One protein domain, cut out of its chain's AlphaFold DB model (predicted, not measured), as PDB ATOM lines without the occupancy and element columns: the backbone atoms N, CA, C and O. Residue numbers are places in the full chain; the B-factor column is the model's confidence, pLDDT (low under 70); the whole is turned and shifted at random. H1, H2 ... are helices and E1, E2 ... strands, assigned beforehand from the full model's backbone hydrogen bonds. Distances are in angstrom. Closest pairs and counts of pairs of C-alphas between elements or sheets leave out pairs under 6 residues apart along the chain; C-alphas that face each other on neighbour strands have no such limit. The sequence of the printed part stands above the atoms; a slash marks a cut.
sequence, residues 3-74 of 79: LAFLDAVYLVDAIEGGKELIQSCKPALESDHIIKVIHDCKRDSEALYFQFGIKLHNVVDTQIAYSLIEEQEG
ATOM      1  N   LEU A   3     -15.090 -41.634  -0.034       97.25
ATOM      2  CA  LEU A   3     -16.118 -40.598   0.060       97.25
ATOM      3  C   LEU A   3     -16.230 -39.897  -1.290       97.25
ATOM      4  O   LEU A   3     -15.216 -39.526  -1.875       97.25
ATOM      5  N   ALA A   4     -17.447 -39.711  -1.788       98.00
ATOM      6  CA  ALA A   4     -17.697 -39.020  -3.044       98.00
ATOM      7  C   ALA A   4     -18.593 -37.804  -2.807       98.00
ATOM      8  O   ALA A   4     -19.579 -37.878  -2.075       98.00
ATOM      9  N   PHE A   5     -18.232 -36.701  -3.450       96.25
ATOM     10  CA  PHE A   5     -18.994 -35.463  -3.538       96.25
ATOM     11  C   PHE A   5     -19.319 -35.195  -5.014       96.25
ATOM     12  O   PHE A   5     -18.937 -35.965  -5.895       96.25
ATOM     13  N   LEU A   6     -20.037 -34.108  -5.294       96.00
ATOM     14  CA  LEU A   6     -20.453 -33.766  -6.660       96.00
ATOM     15  C   LEU A   6     -19.271 -33.517  -7.611       96.00
ATOM     16  O   LEU A   6     -19.400 -33.736  -8.813       96.00
ATOM     17  N   ASP A   7     -18.143 -33.054  -7.084       97.12
ATOM     18  CA  ASP A   7     -16.984 -32.570  -7.836       97.12
ATOM     19  C   ASP A   7     -15.698 -33.373  -7.586       97.12
ATOM     20  O   ASP A   7     -14.723 -33.209  -8.321       97.12
ATOM     21  N   ALA A   8     -15.675 -34.248  -6.577       97.50
ATOM     22  CA  ALA A   8     -14.473 -34.974  -6.187       97.50
ATOM     23  C   ALA A   8     -14.766 -36.313  -5.501       97.50
ATOM     24  O   ALA A   8     -15.772 -36.494  -4.815       97.50
ATOM     25  N   VAL A   9     -13.813 -37.238  -5.632       98.00
ATOM     26  CA  VAL A   9     -13.771 -38.500  -4.890       98.00
ATOM     27  C   VAL A   9     -12.509 -38.520  -4.040       98.00
ATOM     28  O   VAL A   9     -11.413 -38.261  -4.532       98.00
ATOM     29  N   TYR A  10     -12.670 -38.853  -2.765       97.25
ATOM     30  CA  TYR A  10     -11.606 -38.933  -1.777       97.25
ATOM     31  C   TYR A  10     -11.436 -40.373  -1.301       97.25
ATOM     32  O   TYR A  10     -12.407 -41.060  -0.973       97.25
ATOM     33  N   LEU A  11     -10.181 -40.811  -1.216       96.81
ATOM     34  CA  LEU A  11      -9.797 -42.055  -0.566       96.81
ATOM     35  C   LEU A  11      -9.173 -41.716   0.786       96.81
ATOM     36  O   LEU A  11      -8.138 -41.063   0.864       96.81
ATOM     37  N   VAL A  12      -9.835 -42.151   1.849       95.56
ATOM     38  CA  VAL A  12      -9.402 -41.974   3.232       95.56
ATOM     39  C   VAL A  12      -8.693 -43.252   3.675       95.56
ATOM     40  O   VAL A  12      -9.328 -44.311   3.785       95.56
ATOM     41  N   ASP A  13      -7.385 -43.161   3.903       95.69
ATOM     42  CA  ASP A  13      -6.550 -44.293   4.304       95.69
ATOM     43  C   ASP A  13      -6.737 -44.622   5.794       95.69
ATOM     44  O   ASP A  13      -6.267 -43.911   6.680       95.69
ATOM     45  N   ALA A  14      -7.444 -45.717   6.077       91.50
ATOM     46  CA  ALA A  14      -7.687 -46.181   7.442       91.50
ATOM     47  C   ALA A  14      -6.480 -46.908   8.066       91.50
ATOM     48  O   ALA A  14      -6.495 -47.170   9.268       91.50
ATOM     49  N   ILE A  15      -5.478 -47.275   7.259       91.69
ATOM     50  CA  ILE A  15      -4.307 -48.053   7.666       91.69
ATOM     51  C   ILE A  15      -3.167 -47.112   8.036       91.69
ATOM     52  O   ILE A  15      -2.748 -47.104   9.191       91.69
ATOM     53  N   GLU A  16      -2.698 -46.288   7.095       95.19
ATOM     54  CA  GLU A  16      -1.606 -45.343   7.362       95.19
ATOM     55  C   GLU A  16      -2.094 -44.113   8.133       95.19
ATOM     56  O   GLU A  16      -1.465 -43.697   9.104       95.19
ATOM     57  N   GLY A  17      -3.252 -43.560   7.751       91.31
ATOM     58  CA  GLY A  17      -3.868 -42.430   8.460       91.31
ATOM     59  C   GLY A  17      -4.478 -42.816   9.811       91.31
ATOM     60  O   GLY A  17      -4.730 -41.958  10.661       91.31
ATOM     61  N   GLY A  18      -4.704 -44.114  10.018       91.25
ATOM     62  CA  GLY A  18      -5.163 -44.687  11.272       91.25
ATOM     63  C   GLY A  18      -6.492 -44.120  11.779       91.25
ATOM     64  O   GLY A  18      -7.325 -43.579  11.048       91.25
ATOM     65  N   LYS A  19      -6.700 -44.257  13.093       93.25
ATOM     66  CA  LYS A  19      -7.948 -43.863  13.755       93.25
ATOM     67  C   LYS A  19      -8.223 -42.366  13.636       93.25
ATOM     68  O   LYS A  19      -9.372 -41.999  13.429       93.25
ATOM     69  N   GLU A  20      -7.210 -41.514  13.770       94.62
ATOM     70  CA  GLU A  20      -7.387 -40.057  13.755       94.62
ATOM     71  C   GLU A  20      -7.966 -39.566  12.427       94.62
ATOM     72  O   GLU A  20      -8.932 -38.798  12.425       94.62
ATOM     73  N   LEU A  21      -7.456 -40.080  11.302       96.19
ATOM     74  CA  LEU A  21      -7.961 -39.699   9.989       96.19
ATOM     75  C   LEU A  21      -9.424 -40.125   9.805       96.19
ATOM     76  O   LEU A  21     -10.241 -39.333   9.341       96.19
ATOM     77  N   ILE A  22      -9.796 -41.329  10.243       96.81
ATOM     78  CA  ILE A  22     -11.191 -41.789  10.181       96.81
ATOM     79  C   ILE A  22     -12.099 -40.976  11.116       96.81
ATOM     80  O   ILE A  22     -13.219 -40.628  10.741       96.81
ATOM     81  N   GLN A  23     -11.616 -40.606  12.306       96.81
ATOM     82  CA  GLN A  23     -12.364 -39.753  13.239       96.81
ATOM     83  C   GLN A  23     -12.626 -38.354  12.682       96.81
ATOM     84  O   GLN A  23     -13.653 -37.765  13.012       96.81
ATOM     85  N   SER A  24     -11.763 -37.833  11.807       97.19
ATOM     86  CA  SER A  24     -12.001 -36.536  11.159       97.19
ATOM     87  C   SER A  24     -13.288 -36.520  10.318       97.19
ATOM     88  O   SER A  24     -13.926 -35.479  10.172       97.19
ATOM     89  N   CYS A  25     -13.735 -37.687   9.841       97.38
ATOM     90  CA  CYS A  25     -14.987 -37.842   9.105       97.38
ATOM     91  C   CYS A  25     -16.222 -37.959  10.017       97.38
ATOM     92  O   CYS A  25     -17.349 -37.823   9.532       97.38
ATOM     93  N   LYS A  26     -16.044 -38.201  11.325       98.06
ATOM     94  CA  LYS A  26     -17.133 -38.475  12.278       98.06
ATOM     95  C   LYS A  26     -18.260 -37.428  12.243       98.06
ATOM     96  O   LYS A  26     -19.409 -37.850  12.130       98.06
ATOM     97  N   PRO A  27     -17.997 -36.104  12.241       98.31
ATOM     98  CA  PRO A  27     -19.072 -35.109  12.223       98.31
ATOM     99  C   PRO A  27     -20.004 -35.232  11.013       98.31
ATOM    100  O   PRO A  27     -21.208 -35.049  11.148       98.31
ATOM    101  N   ALA A  28     -19.471 -35.574   9.835       97.56
ATOM    102  CA  ALA A  28     -20.284 -35.756   8.636       97.56
ATOM    103  C   ALA A  28     -21.048 -37.090   8.659       97.56
ATOM    104  O   ALA A  28     -22.236 -37.146   8.327       97.56
ATOM    105  N   LEU A  29     -20.378 -38.159   9.098       98.19
ATOM    106  CA  LEU A  29     -20.945 -39.508   9.168       98.19
ATOM    107  C   LEU A  29     -22.084 -39.615  10.200       98.19
ATOM    108  O   LEU A  29     -23.082 -40.282   9.923       98.19
ATOM    109  N   GLU A  30     -21.990 -38.904  11.327       98.56
ATOM    110  CA  GLU A  30     -23.025 -38.863  12.379       98.56
ATOM    111  C   GLU A  30     -24.034 -37.711  12.216       98.56
ATOM    112  O   GLU A  30     -24.971 -37.598  13.000       98.56
ATOM    113  N   SER A  31     -23.870 -36.840  11.214       98.62
ATOM    114  CA  SER A  31     -24.786 -35.712  11.000       98.62
ATOM    115  C   SER A  31     -26.192 -36.179  10.615       98.62
ATOM    116  O   SER A  31     -26.359 -36.926   9.648       98.62
ATOM    117  N   ASP A  32     -27.211 -35.634  11.275       98.06
ATOM    118  CA  ASP A  32     -28.614 -35.815  10.882       98.06
ATOM    119  C   ASP A  32     -29.007 -34.964   9.655       98.06
ATOM    120  O   ASP A  32     -30.067 -35.164   9.070       98.06
ATOM    121  N   HIS A  33     -28.153 -34.025   9.232       97.94
ATOM    122  CA  HIS A  33     -28.435 -33.086   8.135       97.94
ATOM    123  C   HIS A  33     -27.753 -33.457   6.814       97.94
ATOM    124  O   HIS A  33     -28.202 -33.032   5.752       97.94
ATOM    125  N   ILE A  34     -26.682 -34.249   6.862       98.00
ATOM    126  CA  ILE A  34     -25.977 -34.725   5.665       98.00
ATOM    127  C   ILE A  34     -26.495 -36.122   5.336       98.00
ATOM    128  O   ILE A  34     -26.401 -37.013   6.176       98.00
ATOM    129  N   ILE A  35     -27.019 -36.326   4.129       98.31
ATOM    130  CA  ILE A  35     -27.451 -37.652   3.672       98.31
ATOM    131  C   ILE A  35     -26.222 -38.450   3.240       98.31
ATOM    132  O   ILE A  35     -25.425 -37.973   2.433       98.31
ATOM    133  N   LYS A  36     -26.072 -39.677   3.750       98.44
ATOM    134  CA  LYS A  36     -25.053 -40.619   3.271       98.44
ATOM    135  C   LYS A  36     -25.718 -41.640   2.364       98.44
ATOM    136  O   LYS A  36     -26.507 -42.452   2.833       98.44
ATOM    137  N   VAL A  37     -25.403 -41.590   1.075       98.38
ATOM    138  CA  VAL A  37     -25.865 -42.588   0.104       98.38
ATOM    139  C   VAL A  37     -24.861 -43.735   0.092       98.38
ATOM    140  O   VAL A  37     -23.699 -43.526  -0.251       98.38
ATOM    141  N   ILE A  38     -25.287 -44.925   0.511       98.31
ATOM    142  CA  ILE A  38     -24.435 -46.119   0.631       98.31
ATOM    143  C   ILE A  38     -25.193 -47.311   0.031       98.31
ATOM    144  O   ILE A  38     -26.418 -47.298  -0.048       98.31
ATOM    145  N   HIS A  39     -24.491 -48.323  -0.463       98.12
ATOM    146  CA  HIS A  39     -25.101 -49.559  -0.950       98.12
ATOM    147  C   HIS A  39     -24.833 -50.689   0.043       98.12
ATOM    148  O   HIS A  39     -23.664 -50.971   0.287       98.12
ATOM    149  N   ASP A  40     -25.880 -51.314   0.593       97.75
ATOM    150  CA  ASP A  40     -25.766 -52.374   1.609       97.75
ATOM    151  C   ASP A  40     -24.857 -51.964   2.783       97.75
ATOM    152  O   ASP A  40     -23.801 -52.544   3.054       97.75
ATOM    153  N   CYS A  41     -25.259 -50.912   3.498       97.81
ATOM    154  CA  CYS A  41     -24.415 -50.259   4.497       97.81
ATOM    155  C   CYS A  41     -24.236 -51.068   5.790       97.81
ATOM    156  O   CYS A  41     -23.621 -50.576   6.739       97.81
ATOM    157  N   LYS A  42     -24.796 -52.281   5.891       97.25
ATOM    158  CA  LYS A  42     -24.843 -53.056   7.139       97.25
ATOM    159  C   LYS A  42     -23.445 -53.307   7.707       97.25
ATOM    160  O   LYS A  42     -23.177 -52.977   8.861       97.25
ATOM    161  N   ARG A  43     -22.541 -53.847   6.885       97.56
ATOM    162  CA  ARG A  43     -21.162 -54.152   7.305       97.56
ATOM    163  C   ARG A  43     -20.322 -52.895   7.508       97.56
ATOM    164  O   ARG A  43     -19.515 -52.854   8.434       97.56
ATOM    165  N   ASP A  44     -20.548 -51.863   6.701       96.69
ATOM    166  CA  ASP A  44     -19.872 -50.572   6.863       96.69
ATOM    167  C   ASP A  44     -20.247 -49.917   8.197       96.69
ATOM    168  O   ASP A  44     -19.377 -49.446   8.931       96.69
ATOM    169  N   SER A  45     -21.534 -49.948   8.556       97.81
ATOM    170  CA  SER A  45     -22.035 -49.441   9.835       97.81
ATOM    171  C   SER A  45     -21.456 -50.209  11.022       97.81
ATOM    172  O   SER A  45     -21.055 -49.593  12.009       97.81
ATOM    173  N   GLU A  46     -21.392 -51.542  10.946       98.31
ATOM    174  CA  GLU A  46     -20.768 -52.373  11.983       98.31
ATOM    175  C   GLU A  46     -19.277 -52.041  12.138       98.31
ATOM    176  O   GLU A  46     -18.804 -51.829  13.256       98.31
ATOM    177  N   ALA A  47     -18.537 -51.930  11.030       96.25
ATOM    178  CA  ALA A  47     -17.119 -51.587  11.054       96.25
ATOM    179  C   ALA A  47     -16.877 -50.197  11.664       96.25
ATOM    180  O   ALA A  47     -16.043 -50.056  12.561       96.25
ATOM    181  N   LEU A  48     -17.640 -49.185  11.239       97.12
ATOM    182  CA  LEU A  48     -17.558 -47.824  11.774       97.12
ATOM    183  C   LEU A  48     -17.862 -47.773  13.274       97.12
ATOM    184  O   LEU A  48     -17.135 -47.125  14.032       97.12
ATOM    185  N   TYR A  49     -18.880 -48.506  13.724       98.19
ATOM    186  CA  TYR A  49     -19.259 -48.534  15.129       98.19
ATOM    187  C   TYR A  49     -18.234 -49.275  15.994       98.19
ATOM    188  O   TYR A  49     -17.737 -48.715  16.970       98.19
ATOM    189  N   PHE A  50     -17.866 -50.509  15.641       97.56
ATOM    190  CA  PHE A  50     -17.006 -51.330  16.496       97.56
ATOM    191  C   PHE A  50     -15.530 -50.923  16.452       97.56
ATOM    192  O   PHE A  50     -14.856 -50.996  17.478       97.56
ATOM    193  N   GLN A  51     -15.015 -50.480  15.301       94.94
ATOM    194  CA  GLN A  51     -13.595 -50.131  15.165       94.94
ATOM    195  C   GLN A  51     -13.330 -48.661  15.511       94.94
ATOM    196  O   GLN A  51     -12.261 -48.320  16.025       94.94
ATOM    197  N   PHE A  52     -14.309 -47.783  15.265       95.62
ATOM    198  CA  PHE A  52     -14.123 -46.337  15.391       95.62
ATOM    199  C   PHE A  52     -15.142 -45.658  16.318       95.62
ATOM    200  O   PHE A  52     -14.968 -44.486  16.636       95.62
ATOM    201  N   GLY A  53     -16.175 -46.337  16.821       97.06
ATOM    202  CA  GLY A  53     -17.203 -45.691  17.646       97.06
ATOM    203  C   GLY A  53     -17.933 -44.569  16.900       97.06
ATOM    204  O   GLY A  53     -18.252 -43.543  17.504       97.06
ATOM    205  N   ILE A  54     -18.105 -44.724  15.583       98.12
ATOM    206  CA  ILE A  54     -18.842 -43.807  14.709       98.12
ATOM    207  C   ILE A  54     -20.190 -44.450  14.392       98.12
ATOM    208  O   ILE A  54     -20.238 -45.567  13.879       98.12
ATOM    209  N   LYS A  55     -21.284 -43.745  14.679       98.25
ATOM    210  CA  LYS A  55     -22.640 -44.210  14.395       98.25
ATOM    211  C   LYS A  55     -23.197 -43.514  13.155       98.25
ATOM    212  O   LYS A  55     -23.593 -42.354  13.213       98.25
ATOM    213  N   LEU A  56     -23.272 -44.237  12.039       97.88
ATOM    214  CA  LEU A  56     -23.894 -43.716  10.822       97.88
ATOM    215  C   LEU A  56     -25.344 -43.284  11.081       97.88
ATOM    216  O   LEU A  56     -26.160 -44.070  11.558       97.88
ATOM    217  N   HIS A  57     -25.652 -42.035  10.743       98.00
ATOM    218  CA  HIS A  57     -26.987 -41.433  10.837       98.00
ATOM    219  C   HIS A  57     -27.444 -40.939   9.463       98.00
ATOM    220  O   HIS A  57     -26.603 -40.719   8.605       98.00
ATOM    221  N   ASN A  58     -28.746 -40.735   9.236       98.12
ATOM    222  CA  ASN A  58     -29.289 -40.185   7.980       98.12
ATOM    223  C   ASN A  58     -28.727 -40.866   6.703       98.12
ATOM    224  O   ASN A  58     -28.158 -40.223   5.816       98.12
ATOM    225  N   VAL A  59     -28.815 -42.199   6.662       98.19
ATOM    226  CA  VAL A  59     -28.333 -43.032   5.551       98.19
ATOM    227  C   VAL A  59     -29.478 -43.332   4.589       98.19
ATOM    228  O   VAL A  59     -30.570 -43.700   5.016       98.19
ATOM    229  N   VAL A  60     -29.203 -43.222   3.293       98.31
ATOM    230  CA  VAL A  60     -30.032 -43.784   2.226       98.31
ATOM    231  C   VAL A  60     -29.307 -45.014   1.696       98.31
ATOM    232  O   VAL A  60     -28.285 -44.890   1.018       98.31
ATOM    233  N   ASP A  61     -29.828 -46.195   2.031       98.50
ATOM    234  CA  ASP A  61     -29.317 -47.458   1.504       98.50
ATOM    235  C   ASP A  61     -29.938 -47.743   0.133       98.50
ATOM    236  O   ASP A  61     -31.149 -47.937   0.003       98.50
ATOM    237  N   THR A  62     -29.105 -47.750  -0.900       98.31
ATOM    238  CA  THR A  62     -29.549 -47.950  -2.282       98.31
ATOM    239  C   THR A  62     -30.018 -49.376  -2.576       98.31
ATOM    240  O   THR A  62     -30.840 -49.535  -3.473       98.31
ATOM    241  N   GLN A  63     -29.565 -50.397  -1.831       97.81
ATOM    242  CA  GLN A  63     -30.084 -51.767  -1.959       97.81
ATOM    243  C   GLN A  63     -31.542 -51.808  -1.494       97.81
ATOM    244  O   GLN A  63     -32.419 -52.236  -2.237       97.81
ATOM    245  N   ILE A  64     -31.809 -51.284  -0.294       97.06
ATOM    246  CA  ILE A  64     -33.163 -51.242   0.272       97.06
ATOM    247  C   ILE A  64     -34.072 -50.367  -0.593       97.06
ATOM    248  O   ILE A  64     -35.194 -50.757  -0.901       97.06
ATOM    249  N   ALA A  65     -33.589 -49.193  -1.018       97.25
ATOM    250  CA  ALA A  65     -34.351 -48.310  -1.896       97.25
ATOM    251  C   ALA A  65     -34.741 -49.007  -3.209       97.25
ATOM    252  O   ALA A  65     -35.875 -48.859  -3.656       97.25
ATOM    253  N   TYR A  66     -33.829 -49.785  -3.800       96.75
ATOM    254  CA  TYR A  66     -34.109 -50.555  -5.009       96.75
ATOM    255  C   TYR A  66     -35.175 -51.635  -4.770       96.75
ATOM    256  O   TYR A  66     -36.173 -51.650  -5.487       96.75
ATOM    257  N   SER A  67     -35.034 -52.463  -3.727       95.69
ATOM    258  CA  SER A  67     -36.029 -53.493  -3.388       95.69
ATOM    259  C   SER A  67     -37.423 -52.900  -3.131       95.69
ATOM    260  O   SER A  67     -38.425 -53.451  -3.582       95.69
ATOM    261  N   LEU A  68     -37.506 -51.737  -2.474       95.94
ATOM    262  CA  LEU A  68     -38.778 -51.039  -2.247       95.94
ATOM    263  C   LEU A  68     -39.417 -50.531  -3.550       95.94
ATOM    264  O   LEU A  68     -40.641 -50.548  -3.676       95.94
ATOM    265  N   ILE A  69     -38.614 -50.077  -4.517       95.56
ATOM    266  CA  ILE A  69     -39.114 -49.681  -5.842       95.56
ATOM    267  C   ILE A  69     -39.654 -50.910  -6.582       95.56
ATOM    268  O   ILE A  69     -40.746 -50.847  -7.142       95.56
ATOM    269  N   GLU A  70     -38.942 -52.038  -6.552       94.81
ATOM    270  CA  GLU A  70     -39.408 -53.276  -7.187       94.81
ATOM    271  C   GLU A  70     -40.728 -53.782  -6.590       94.81
ATOM    272  O   GLU A  70     -41.643 -54.143  -7.339       94.81
ATOM    273  N   GLU A  71     -40.863 -53.732  -5.261       93.44
ATOM    274  CA  GLU A  71     -42.103 -54.081  -4.563       93.44
ATOM    275  C   GLU A  71     -43.274 -53.190  -5.012       93.44
ATOM    276  O   GLU A  71     -44.358 -53.691  -5.326       93.44
ATOM    277  N   GLN A  72     -43.052 -51.874  -5.114       92.94
ATOM    278  CA  GLN A  72     -44.062 -50.914  -5.581       92.94
ATOM    279  C   GLN A  72     -44.445 -51.116  -7.051       92.94
ATOM    280  O   GLN A  72     -45.602 -50.910  -7.422       92.94
ATOM    281  N   GLU A  73     -43.504 -51.548  -7.888       93.94
ATOM    282  CA  GLU A  73     -43.744 -51.886  -9.294       93.94
ATOM    283  C   GLU A  73     -44.417 -53.259  -9.484       93.94
ATOM    284  O   GLU A  73     -44.685 -53.671 -10.615       93.94
ATOM    285  N   GLY A  74     -44.723 -53.978  -8.397       84.44
ATOM    286  CA  GLY A  74     -45.388 -55.281  -8.437       84.44
ATOM    287  C   GLY A  74     -44.482 -56.425  -8.898       84.44
ATOM    288  O   GLY A  74     -44.975 -57.513  -9.217       84.44
TER     289      GLY A  74
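AT A GLANCE: This is residues 3 to 74 of the 79 residues of the protein "3'-5' exonuclease domain-containing protein" of Arundo donax (UniProt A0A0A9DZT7). Picture a loose, elongated domain in which two short parallel strands, E2 and E3, lie side by side near the middle, helix H3 joins them, and helix H4 runs away from E3 as an arm whose residues 67 to 72 stick out. H1 lies toward the end away from H4, H2 comes between H1 and E2 along the chain, and a narrow loop, residues 5 to 10, sticks out from the body. The printed part has 72 residues, with four named helices and three named strands in the order E1, H1, H2, E2, H3, E3, H4; the class is mixed, helices and strands, and the one sheet has the order E2, E3, parallel. The radius of gyration of the C-alphas is 14.1 A, and the C-alphas span 47 by 30 by 22 A.

HOW THE PARTS SIT: Start at residues 3 to 4, which pair antiparallel with residues 9 to 10 of E1, residues 9 to 11; E1 pairs with no named strand. Go on to H1, residues 18 to 24, which is apart from E1. H2, residues 26 to 29, and H1 meet only through their link. Look next at E2, residues 36 to 38: the closest C-alphas of H2 and E2, those of Leu 29 and Lys 36, are 7.3 A apart. H3, residues 42 to 52, only just touches H1, with 3 pairs of C-alphas within 8 A, the closest those of Lys 19 and Phe 52 at 6.9 A; their lines are about perpendicular at 75 degrees. E3, residues 59 to 61, is parallel to E2, with 23 degrees between their directions; N 38 and O 60 are 3.0 A apart and N 60 and O 36 are 2.8 A apart, both within hydrogen-bond range. E2, H3 and E3 form a strand-helix-strand unit, two parallel neighbour strands with a helix between them along the chain, and its crossover is right-handed. H4, residues 62 to 72, touches no helix; its closest C-alpha pair with E2 is Thr 62 and Ile 38, 6.2 A apart. In H1, H3 and H4 every O i to N i+4 pair is within hydrogen-bond range, and H2 is too short for such a pair.

IN THESE COORDINATES: Find C-alpha 9 at (-13.771, -38.500, -4.890), where E1 begins. H1 runs 10.6 A from Gly 18 to Ser 24, and H3 runs 15.1 A from Lys 42, at (-24.843, -53.056, 7.139), to Phe 52. H4 runs 15.2 A from Thr 62 and ends at C-alpha 72, (-44.062, -50.914, -5.581).

THE WHOLE: The two C-alphas farthest apart, those of Glu 16 and Gly 74, are 47.6 A apart. The printed part has no cut and no long link. Residues 5 to 10 and residues 67 to 74, of which 67 to 72 belong to H4, stand free; the body without them spans 35 by 22 by 21 A. The mean pLDDT of the printed part is 96.6, and no printed residue is under 70.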